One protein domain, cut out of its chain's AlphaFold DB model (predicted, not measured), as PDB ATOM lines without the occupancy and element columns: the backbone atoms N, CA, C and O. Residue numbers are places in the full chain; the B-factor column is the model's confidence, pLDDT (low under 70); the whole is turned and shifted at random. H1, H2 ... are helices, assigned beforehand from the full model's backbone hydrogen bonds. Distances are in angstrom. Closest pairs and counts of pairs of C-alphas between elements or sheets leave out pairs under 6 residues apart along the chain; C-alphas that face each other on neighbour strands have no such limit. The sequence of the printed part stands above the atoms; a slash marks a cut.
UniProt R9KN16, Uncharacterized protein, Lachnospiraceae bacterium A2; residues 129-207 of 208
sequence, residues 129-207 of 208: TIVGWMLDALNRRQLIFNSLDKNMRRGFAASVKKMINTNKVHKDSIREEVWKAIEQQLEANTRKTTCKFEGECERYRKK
ATOM      1  N   THR A 129     299.771 257.666 153.851       96.94
ATOM      2  CA  THR A 129     301.183 257.311 153.637       96.94
ATOM      3  C   THR A 129     302.104 258.393 154.188       96.94
ATOM      4  O   THR A 129     303.009 258.087 154.963       96.94
ATOM      5  N   ILE A 130     301.823 259.666 153.879       97.38
ATOM      6  CA  ILE A 130     302.582 260.813 154.407       97.38
ATOM      7  C   ILE A 130     302.547 260.812 155.939       97.38
ATOM      8  O   ILE A 130     303.579 260.987 156.584       97.38
ATOM      9  N   VAL A 131     301.375 260.561 156.536       97.44
ATOM     10  CA  VAL A 131     301.226 260.479 157.998       97.44
ATOM     11  C   VAL A 131     302.076 259.356 158.579       97.44
ATOM     12  O   VAL A 131     302.756 259.585 159.577       97.44
ATOM     13  N   GLY A 132     302.076 258.175 157.957       97.25
ATOM     14  CA  GLY A 132     302.922 257.056 158.372       97.25
ATOM     15  C   GLY A 132     304.408 257.414 158.342       97.25
ATOM     16  O   GLY A 132     305.102 257.269 159.346       97.25
ATOM     17  N   TRP A 133     304.888 257.974 157.231       97.69
ATOM     18  CA  TRP A 133     306.289 258.381 157.092       97.69
ATOM     19  C   TRP A 133     306.693 259.484 158.077       97.69
ATOM     20  O   TRP A 133     307.779 259.430 158.653       97.69
ATOM     21  N   MET A 134     305.829 260.473 158.307       97.38
ATOM     22  CA  MET A 134     306.083 261.531 159.288       97.38
ATOM     23  C   MET A 134     306.075 260.982 160.718       97.38
ATOM     24  O   MET A 134     306.880 261.420 161.538       97.38
ATOM     25  N   LEU A 135     305.199 260.023 161.033       97.38
ATOM     26  CA  LEU A 135     305.166 259.366 162.340       97.38
ATOM     27  C   LEU A 135     306.452 258.573 162.598       97.38
ATOM     28  O   LEU A 135     307.018 258.678 163.685       97.38
ATOM     29  N   ASP A 136     306.961 257.867 161.588       96.69
ATOM     30  CA  ASP A 136     308.271 257.216 161.647       96.69
ATOM     31  C   ASP A 136     309.398 258.228 161.894       96.69
ATOM     32  O   ASP A 136     310.247 258.005 162.759       96.69
ATOM     33  N   ALA A 137     309.398 259.359 161.181       97.19
ATOM     34  CA  ALA A 137     310.403 260.412 161.344       97.19
ATOM     35  C   ALA A 137     310.351 261.063 162.742       97.19
ATOM     36  O   ALA A 137     311.392 261.314 163.352       97.19
ATOM     37  N   LEU A 138     309.148 261.283 163.290       97.06
ATOM     38  CA  LEU A 138     308.943 261.735 164.673       97.06
ATOM     39  C   LEU A 138     309.479 260.701 165.668       97.06
ATOM     40  O   LEU A 138     310.192 261.046 166.611       97.06
ATOM     41  N   ASN A 139     309.186 259.419 165.434       96.12
ATOM     42  CA  ASN A 139     309.676 258.332 166.271       96.12
ATOM     43  C   ASN A 139     311.215 258.251 166.259       96.12
ATOM     44  O   ASN A 139     311.848 258.013 167.290       96.12
ATOM     45  N   ARG A 140     311.837 258.530 165.115       95.50
ATOM     46  CA  ARG A 140     313.297 258.564 164.946       95.50
ATOM     47  C   ARG A 140     313.954 259.874 165.389       95.50
ATOM     48  O   ARG A 140     315.171 259.964 165.322       95.50
ATOM     49  N   ARG A 141     313.190 260.864 165.880       95.56
ATOM     50  CA  ARG A 141     313.658 262.228 166.229       95.56
ATOM     51  C   ARG A 141     314.253 263.027 165.065       95.56
ATOM     52  O   ARG A 141     314.887 264.049 165.296       95.56
ATOM     53  N   GLN A 142     313.996 262.608 163.831       95.81
ATOM     54  CA  GLN A 142     314.372 263.362 162.633       95.81
ATOM     55  C   GLN A 142     313.429 264.549 162.400       95.81
ATOM     56  O   GLN A 142     313.811 265.553 161.808       95.81
ATOM     57  N   LEU A 143     312.191 264.438 162.890       96.31
ATOM     58  CA  LEU A 143     311.182 265.488 162.848       96.31
ATOM     59  C   LEU A 143     310.750 265.854 164.270       96.31
ATOM     60  O   LEU A 143     310.661 264.997 165.150       96.31
ATOM     61  N   ILE A 144     310.416 267.126 164.485       95.69
ATOM     62  CA  ILE A 144     309.860 267.623 165.747       95.69
ATOM     63  C   ILE A 144     308.421 268.077 165.498       95.69
ATOM     64  O   ILE A 144     308.192 269.006 164.726       95.69
ATOM     65  N   PHE A 145     307.445 267.483 166.188       96.50
ATOM     66  CA  PHE A 145     306.018 267.760 165.958       96.50
ATOM     67  C   PHE A 145     305.668 269.250 166.067       96.50
ATOM     68  O   PHE A 145     304.976 269.801 165.213       96.50
ATOM     69  N   ASN A 146     306.208 269.933 167.077       95.25
ATOM     70  CA  ASN A 146     305.943 271.353 167.319       95.25
ATOM     71  C   ASN A 146     306.593 272.295 166.289       95.25
ATOM     72  O   ASN A 146     306.235 273.470 166.248       95.25
ATOM     73  N   SER A 147     307.508 271.797 165.449       95.12
ATOM     74  CA  SER A 147     308.130 272.581 164.371       95.12
ATOM     75  C   SER A 147     307.254 272.704 163.113       95.12
ATOM     76  O   SER A 147     307.503 273.581 162.283       95.12
ATOM     77  N   LEU A 148     306.232 271.848 162.985       95.94
ATOM     78  CA  LEU A 148     305.273 271.840 161.876       95.94
ATOM     79  C   LEU A 148     304.313 273.034 161.955       95.94
ATOM     80  O   LEU A 148     304.052 273.548 163.044       95.94
ATOM     81  N   ASP A 149     303.718 273.430 160.825       95.75
ATOM     82  CA  ASP A 149     302.679 274.469 160.804       95.75
ATOM     83  C   ASP A 149     301.466 274.098 161.679       95.75
ATOM     84  O   ASP A 149     301.128 272.925 161.856       95.75
ATOM     85  N   LYS A 150     300.764 275.100 162.224       94.44
ATOM     86  CA  LYS A 150     299.588 274.885 163.086       94.44
ATOM     87  C   LYS A 150     298.493 274.047 162.408       94.44
ATOM     88  O   LYS A 150     297.875 273.206 163.061       94.44
ATOM     89  N   ASN A 151     298.248 274.269 161.116       94.50
ATOM     90  CA  ASN A 151     297.206 273.576 160.366       94.50
ATOM     91  C   ASN A 151     297.669 272.157 160.009       94.50
ATOM     92  O   ASN A 151     296.880 271.215 160.113       94.50
ATOM     93  N   MET A 152     298.958 271.991 159.705       95.38
ATOM     94  CA  MET A 152     299.607 270.697 159.531       95.38
ATOM     95  C   MET A 152     299.494 269.853 160.805       95.38
ATOM     96  O   MET A 152     298.974 268.742 160.747       95.38
ATOM     97  N   ARG A 153     299.861 270.390 161.980       96.62
ATOM     98  CA  ARG A 153     299.728 269.688 163.273       96.62
ATOM     99  C   ARG A 153     298.295 269.250 163.546       96.62
ATOM    100  O   ARG A 153     298.063 268.109 163.945       96.62
ATOM    101  N   ARG A 154     297.325 270.139 163.310       95.69
ATOM    102  CA  ARG A 154     295.897 269.839 163.477       95.69
ATOM    103  C   ARG A 154     295.455 268.685 162.576       95.69
ATOM    104  O   ARG A 154     294.823 267.749 163.068       95.69
ATOM    105  N   GLY A 155     295.784 268.753 161.285       96.00
ATOM    106  CA  GLY A 155     295.442 267.723 160.305       96.00
ATOM    107  C   GLY A 155     296.124 266.386 160.596       96.00
ATOM    108  O   GLY A 155     295.459 265.352 160.594       96.00
ATOM    109  N   PHE A 156     297.417 266.420 160.915       97.38
ATOM    110  CA  PHE A 156     298.220 265.256 161.273       97.38
ATOM    111  C   PHE A 156     297.672 264.544 162.507       97.38
ATOM    112  O   PHE A 156     297.389 263.352 162.446       97.38
ATOM    113  N   ALA A 157     297.434 265.272 163.602       97.31
ATOM    114  CA  ALA A 157     296.922 264.688 164.839       97.31
ATOM    115  C   ALA A 157     295.562 263.996 164.629       97.31
ATOM    116  O   ALA A 157     295.347 262.875 165.095       97.31
ATOM    117  N   ALA A 158     294.659 264.628 163.869       96.69
ATOM    118  CA  ALA A 158     293.371 264.037 163.510       96.69
ATOM    119  C   ALA A 158     293.528 262.760 162.663       96.69
ATOM    120  O   ALA A 158     292.833 261.773 162.910       96.69
ATOM    121  N   SER A 159     294.455 262.759 161.700       96.94
ATOM    122  CA  SER A 159     294.765 261.580 160.887       96.94
ATOM    123  C   SER A 159     295.357 260.440 161.710       96.94
ATOM    124  O   SER A 159     294.882 259.317 161.580       96.94
ATOM    125  N   VAL A 160     296.310 260.707 162.611       97.38
ATOM    126  CA  VAL A 160     296.875 259.676 163.499       97.38
ATOM    127  C   VAL A 160     295.780 259.052 164.363       97.38
ATOM    128  O   VAL A 160     295.667 257.829 164.416       97.38
ATOM    129  N   LYS A 161     294.907 259.866 164.974       96.56
ATOM    130  CA  LYS A 161     293.761 259.354 165.747       96.56
ATOM    131  C   LYS A 161     292.864 258.445 164.903       96.56
ATOM    132  O   LYS A 161     292.463 257.380 165.364       96.56
ATOM    133  N   LYS A 162     292.558 258.848 163.664       96.50
ATOM    134  CA  LYS A 162     291.776 258.029 162.728       96.50
ATOM    135  C   LYS A 162     292.482 256.704 162.426       96.50
ATOM    136  O   LYS A 162     291.832 255.668 162.479       96.50
ATOM    137  N   MET A 163     293.786 256.730 162.151       96.56
ATOM    138  CA  MET A 163     294.574 255.535 161.835       96.56
ATOM    139  C   MET A 163     294.670 254.563 163.014       96.56
ATOM    140  O   MET A 163     294.625 253.356 162.791       96.56
ATOM    141  N   ILE A 164     294.730 255.071 164.249       96.62
ATOM    142  CA  ILE A 164     294.638 254.249 165.464       96.62
ATOM    143  C   ILE A 164     293.262 253.587 165.552       96.62
ATOM    144  O   ILE A 164     293.173 252.375 165.712       96.62
ATOM    145  N   ASN A 165     292.186 254.356 165.372       95.69
ATOM    146  CA  ASN A 165     290.823 253.818 165.418       95.69
ATOM    147  C   ASN A 165     290.556 252.760 164.334       95.69
ATOM    148  O   ASN A 165     289.719 251.886 164.530       95.69
ATOM    149  N   THR A 166     291.240 252.839 163.190       95.56
ATOM    150  CA  THR A 166     291.144 251.839 162.117       95.56
ATOM    151  C   THR A 166     292.241 250.771 162.188       95.56
ATOM    152  O   THR A 166     292.470 250.101 161.186       95.56
ATOM    153  N   ASN A 167     292.952 250.636 163.314       93.19
ATOM    154  CA  ASN A 167     294.035 249.663 163.536       93.19
ATOM    155  C   ASN A 167     295.165 249.682 162.484       93.19
ATOM    156  O   ASN A 167     295.874 248.696 162.318       93.19
ATOM    157  N   LYS A 168     295.359 250.800 161.770       93.00
ATOM    158  CA  LYS A 168     296.490 250.981 160.840       93.00
ATOM    159  C   LYS A 168     297.779 251.360 161.573       93.00
ATOM    160  O   LYS A 168     298.865 251.171 161.041       93.00
ATOM    161  N   VAL A 169     297.649 251.940 162.765       94.44
ATOM    162  CA  VAL A 169     298.752 252.336 163.644       94.44
ATOM    163  C   VAL A 169     298.407 251.891 165.056       94.44
ATOM    164  O   VAL A 169     297.301 252.144 165.529       94.44
ATOM    165  N   HIS A 170     299.353 251.268 165.748       93.62
ATOM    166  CA  HIS A 170     299.187 250.934 167.157       93.62
ATOM    167  C   HIS A 170     299.677 252.095 168.018       93.62
ATOM    168  O   HIS A 170     300.768 252.614 167.809       93.62
ATOM    169  N   LYS A 171     298.887 252.509 169.014       92.12
ATOM    170  CA  LYS A 171     299.283 253.596 169.924       92.12
ATOM    171  C   LYS A 171     300.628 253.305 170.606       92.12
ATOM    172  O   LYS A 171     301.444 254.209 170.736       92.12
ATOM    173  N   ASP A 172     300.877 252.045 170.952       92.56
ATOM    174  CA  ASP A 172     302.095 251.609 171.642       92.56
ATOM    175  C   ASP A 172     303.354 251.678 170.761       92.56
ATOM    176  O   ASP A 172     304.468 251.686 171.279       92.56
ATOM    177  N   SER A 173     303.204 251.778 169.433       93.38
ATOM    178  CA  SER A 173     304.333 252.011 168.521       93.38
ATOM    179  C   SER A 173     304.699 253.494 168.394       93.38
ATOM    180  O   SER A 173     305.627 253.843 167.664       93.38
ATOM    181  N   ILE A 174     303.959 254.388 169.054       95.88
ATOM    182  CA  ILE A 174     304.221 255.825 169.067       95.88
ATOM    183  C   ILE A 174     304.979 256.152 170.343       95.88
ATOM    184  O   ILE A 174     304.541 255.833 171.448       95.88
ATOM    185  N   ARG A 175     306.108 256.846 170.203       95.38
ATOM    186  CA  ARG A 175     306.861 257.315 171.367       95.38
ATOM    187  C   ARG A 175     305.994 258.168 172.275       95.38
ATOM    188  O   ARG A 175     305.289 259.061 171.808       95.38
ATOM    189  N   GLU A 176     306.131 257.959 173.578       95.31
ATOM    190  CA  GLU A 176     305.307 258.626 174.588       95.31
ATOM    191  C   GLU A 176     305.335 260.161 174.458       95.31
ATOM    192  O   GLU A 176     304.292 260.808 174.504       95.31
ATOM    193  N   GLU A 177     306.514 260.747 174.222       95.12
ATOM    194  CA  GLU A 177     306.684 262.196 174.026       95.12
ATOM    195  C   GLU A 177     305.934 262.725 172.790       95.12
ATOM    196  O   GLU A 177     305.321 263.793 172.837       95.12
ATOM    197  N   VAL A 178     305.921 261.946 171.706       96.50
ATOM    198  CA  VAL A 178     305.211 262.276 170.464       96.50
ATOM    199  C   VAL A 178     303.707 262.137 170.674       96.50
ATOM    200  O   VAL A 178     302.954 263.046 170.322       96.50
ATOM    201  N   TRP A 179     303.262 261.039 171.294       96.94
ATOM    202  CA  TRP A 179     301.846 260.828 171.584       96.94
ATOM    203  C   TRP A 179     301.283 261.928 172.486       96.94
ATOM    204  O   TRP A 179     300.233 262.477 172.166       96.94
ATOM    205  N   LYS A 180     301.995 262.318 173.550       96.31
ATOM    206  CA  LYS A 180     301.581 263.425 174.430       96.31
ATOM    207  C   LYS A 180     301.352 264.721 173.649       96.31
ATOM    208  O   LYS A 180     300.353 265.399 173.869       96.31
ATOM    209  N   ALA A 181     302.238 265.055 172.711       96.62
ATOM    210  CA  ALA A 181     302.083 266.252 171.885       96.62
ATOM    211  C   ALA A 181     300.886 266.149 170.918       96.62
ATOM    212  O   ALA A 181     300.139 267.114 170.739       96.62
ATOM    213  N   ILE A 182     300.666 264.970 170.327       96.56
ATOM    214  CA  ILE A 182     299.499 264.689 169.477       96.56
ATOM    215  C   ILE A 182     298.203 264.805 170.288       96.56
ATOM    216  O   ILE A 182     297.247 265.422 169.824       96.56
ATOM    217  N   GLU A 183     298.167 264.250 171.496       96.00
ATOM    218  CA  GLU A 183     297.011 264.267 172.395       96.00
ATOM    219  C   GLU A 183     296.651 265.695 172.818       96.00
ATOM    220  O   GLU A 183     295.505 266.113 172.651       96.00
ATOM    221  N   GLN A 184     297.641 266.502 173.209       94.81
ATOM    222  CA  GLN A 184     297.451 267.932 173.480       94.81
ATOM    223  C   GLN A 184     296.889 268.684 172.264       94.81
ATOM    224  O   GLN A 184     295.993 269.522 172.395       94.81
ATOM    225  N   GLN A 185     297.384 268.383 171.058       95.75
ATOM    226  CA  GLN A 185     296.855 268.986 169.837       95.75
ATOM    227  C   GLN A 185     295.419 268.523 169.546       95.75
ATOM    228  O   GLN A 185     294.602 269.328 169.100       95.75
ATOM    229  N   LEU A 186     295.080 267.257 169.805       94.94
ATOM    230  CA  LEU A 186     293.718 266.733 169.665       94.94
ATOM    231  C   LEU A 186     292.748 267.422 170.625       94.94
ATOM    232  O   LEU A 186     291.666 267.815 170.196       94.94
ATOM    233  N   GLU A 187     293.134 267.622 171.884       91.88
ATOM    234  CA  GLU A 187     292.344 268.392 172.848       91.88
ATOM    235  C   GLU A 187     292.136 269.829 172.362       91.88
ATOM    236  O   GLU A 187     291.003 270.315 172.311       91.88
ATOM    237  N   ALA A 188     293.206 270.494 171.917       89.50
ATOM    238  CA  ALA A 188     293.127 271.845 171.369       89.50
ATOM    239  C   ALA A 188     292.198 271.931 170.145       89.50
ATOM    240  O   ALA A 188     291.490 272.924 169.986       89.50
ATOM    241  N   ASN A 189     292.141 270.885 169.316       88.62
ATOM    242  CA  ASN A 189     291.255 270.825 168.152       88.62
ATOM    243  C   ASN A 189     289.761 270.769 168.522       88.62
ATOM    244  O   ASN A 189     288.930 271.092 167.674       88.62
ATOM    245  N   THR A 190     289.414 270.328 169.738       82.38
ATOM    246  CA  THR A 190     288.016 270.229 170.205       82.38
ATOM    247  C   THR A 190     287.477 271.523 170.809       82.38
ATOM    248  O   THR A 190     286.259 271.682 170.913       82.38
ATOM    249  N   ARG A 191     288.359 272.460 171.182       72.88
ATOM    250  CA  ARG A 191     287.962 273.753 171.753       72.88
ATOM    251  C   ARG A 191     287.209 274.567 170.706       72.88
ATOM    252  O   ARG A 191     287.672 274.719 169.575       72.88
ATOM    253  N   LYS A 192     286.039 275.097 171.073       64.69
ATOM    254  CA  LYS A 192     285.210 275.903 170.162       64.69
ATOM    255  C   LYS A 192     285.777 277.316 170.014       64.69
ATOM    256  O   LYS A 192     285.369 278.045 169.113       64.69
ATOM    257  N   THR A 193     286.704 277.710 170.891       64.88
ATOM    258  CA  THR A 193     287.256 279.061 170.957       64.88
ATOM    259  C   THR A 193     288.747 279.063 171.299       64.88
ATOM    260  O   THR A 193     289.294 278.105 171.841       64.88
ATOM    261  N   THR A 194     289.412 280.191 171.052       63.81
ATOM    262  CA  THR A 194     290.760 280.483 171.571       63.81
ATOM    263  C   THR A 194     290.742 281.047 172.999       63.81
ATOM    264  O   THR A 194     291.794 281.388 173.542       63.81
ATOM    265  N   CYS A 195     289.566 281.176 173.627       62.03
ATOM    266  CA  CYS A 195     289.427 281.756 174.957       62.03
ATOM    267  C   CYS A 195     289.907 280.773 176.030       62.03
ATOM    268  O   CYS A 195     289.346 279.694 176.206       62.03
ATOM    269  N   LYS A 196     290.906 281.188 176.814       65.12
ATOM    270  CA  LYS A 196     291.463 280.396 177.926       65.12
ATOM    271  C   LYS A 196     290.450 280.035 179.023       65.12
ATOM    272  O   LYS A 196     290.694 279.094 179.763       65.12
ATOM    273  N   PHE A 197     289.322 280.742 179.098       68.44
ATOM    274  CA  PHE A 197     288.256 280.522 180.082       68.44
ATOM    275  C   PHE A 197     287.037 279.795 179.499       68.44
ATOM    276  O   PHE A 197     285.960 279.864 180.079       68.44
ATOM    277  N   GLU A 198     287.142 279.132 178.343       66.88
ATOM    278  CA  GLU A 198     285.984 278.495 177.684       66.88
ATOM    279  C   GLU A 198     285.197 277.549 178.614       66.88
ATOM    280  O   GLU A 198     283.970 277.615 178.641       66.88
ATOM    281  N   GLY A 199     285.881 276.746 179.441       63.31
ATOM    282  CA  GLY A 199     285.248 275.836 180.415       63.31
ATOM    283  C   GLY A 199     284.620 276.525 181.638       63.31
ATOM    284  O   GLY A 199     283.804 275.932 182.351       63.31
ATOM    285  N   GLU A 200     284.963 277.789 181.874       70.31
ATOM    286  CA  GLU A 200     284.449 278.632 182.962       70.31
ATOM    287  C   GLU A 200     283.420 279.656 182.461       70.31
ATOM    288  O   GLU A 200     282.640 280.201 183.237       70.31
ATOM    289  N   CYS A 201     283.373 279.892 181.150       65.19
ATOM    290  CA  CYS A 201     282.521 280.893 180.540       65.19
ATOM    291  C   CYS A 201     281.079 280.389 180.421       65.19
ATOM    292  O   CYS A 201     280.758 279.459 179.673       65.19
ATOM    293  N   GLU A 202     280.180 281.087 181.107       67.75
ATOM    294  CA  GLU A 202     278.747 280.798 181.162       67.75
ATOM    295  C   GLU A 202     278.082 280.726 179.772       67.75
ATOM    296  O   GLU A 202     277.134 279.970 179.561       67.75
ATOM    297  N   ARG A 203     278.623 281.457 178.786       67.06
ATOM    298  CA  ARG A 203     278.158 281.454 177.390       67.06
ATOM    299  C   ARG A 203     278.413 280.124 176.670       67.06
ATOM    300  O   ARG A 203     277.621 279.758 175.804       67.06
ATOM    301  N   TYR A 204     279.487 279.410 177.011       62.31
ATOM    302  CA  TYR A 204     279.870 278.147 176.364       62.31
ATOM    303  C   TYR A 204     279.395 276.908 177.133       62.31
ATOM    304  O   TYR A 204     279.148 275.879 176.507       62.31
ATOM    305  N   ARG A 205     279.143 277.024 178.446       59.50
ATOM    306  CA  ARG A 205     278.499 275.963 179.248       59.50
ATOM    307  C   ARG A 205     277.063 275.645 178.816       59.50
ATOM    308  O   ARG A 205     276.632 274.511 178.959       59.50
ATOM    309  N   LYS A 206     276.324 276.609 178.253       53.72
ATOM    310  CA  LYS A 206     274.898 276.449 177.885       53.72
ATOM    311  C   LYS A 206     274.629 275.654 176.589       53.72
ATOM    312  O   LYS A 206     273.486 275.610 176.149       53.72
ATOM    313  N   LYS A 207     275.645 275.063 175.944       46.56
ATOM    314  CA  LYS A 207     275.500 274.268 174.699       46.56
ATOM    315  C   LYS A 207     276.247 272.919 174.744       46.56
ATOM    316  O   LYS A 207     276.786 272.499 173.713       46.56
TER     317      LYS A 207
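AT A GLANCE: This is residues 129 to 207 of the 208 residues of an uncharacterized protein of Lachnospiraceae bacterium A2 (UniProt R9KN16). H1, H2 and H3 make a small body in which H2 and H3 cross nearly at right angles and H1 packs on H2; after H3, a tail with the tiny H4 leads away from the three and makes much of the length. The printed part has 79 residues, of which 46 lie in four named helices, in the order H1, H2, H3, H4 along the chain; there is no named strand, and the class is all helix. The whole is loose, radius of gyration of the C-alphas 14.5 A, spanning 44 by 27 by 20 A.

IN THESE COORDINATES: H1, residues 129 to 139, begins at C-alpha 129 (301.183, 257.311, 153.637). H2, residues 150 to 165, measures 22.9 A, and H3, residues 176 to 190, 21.3 A. H4, residues 202 to 205, ends at C-alpha 205 (278.499, 275.963, 179.248).

HOW THE PARTS SIT: H1 and H2 only just touch, with 3 pairs of C-alphas within 8 A, the closest Val 131 and Phe 156 at 6.5 A, about perpendicular at 82 degrees; H2 takes part with residues 156 to 160 alone. H2, with residues 153 to 158 alone, touches H3, about perpendicular at 74 degrees; the closest C-alphas, of Ala 157 and Ile 182, are 5.3 A apart. H1 and H3 are close but not clearly touching, C-alphas 138 and 178 being 6.9 A apart. H4 is apart from H1, H2 and H3. In H1, H2 and H3 every O i to N i+4 pair is within hydrogen-bond range; H4 is too short for one.

THE WHOLE: The C-alphas farthest apart, of Gln 142 and Lys 206, are 44.3 A apart. The printed part has no cut; the link from H3 to H4 is long. Residues 192 to 199 and 201 to 207 have pLDDT under 70.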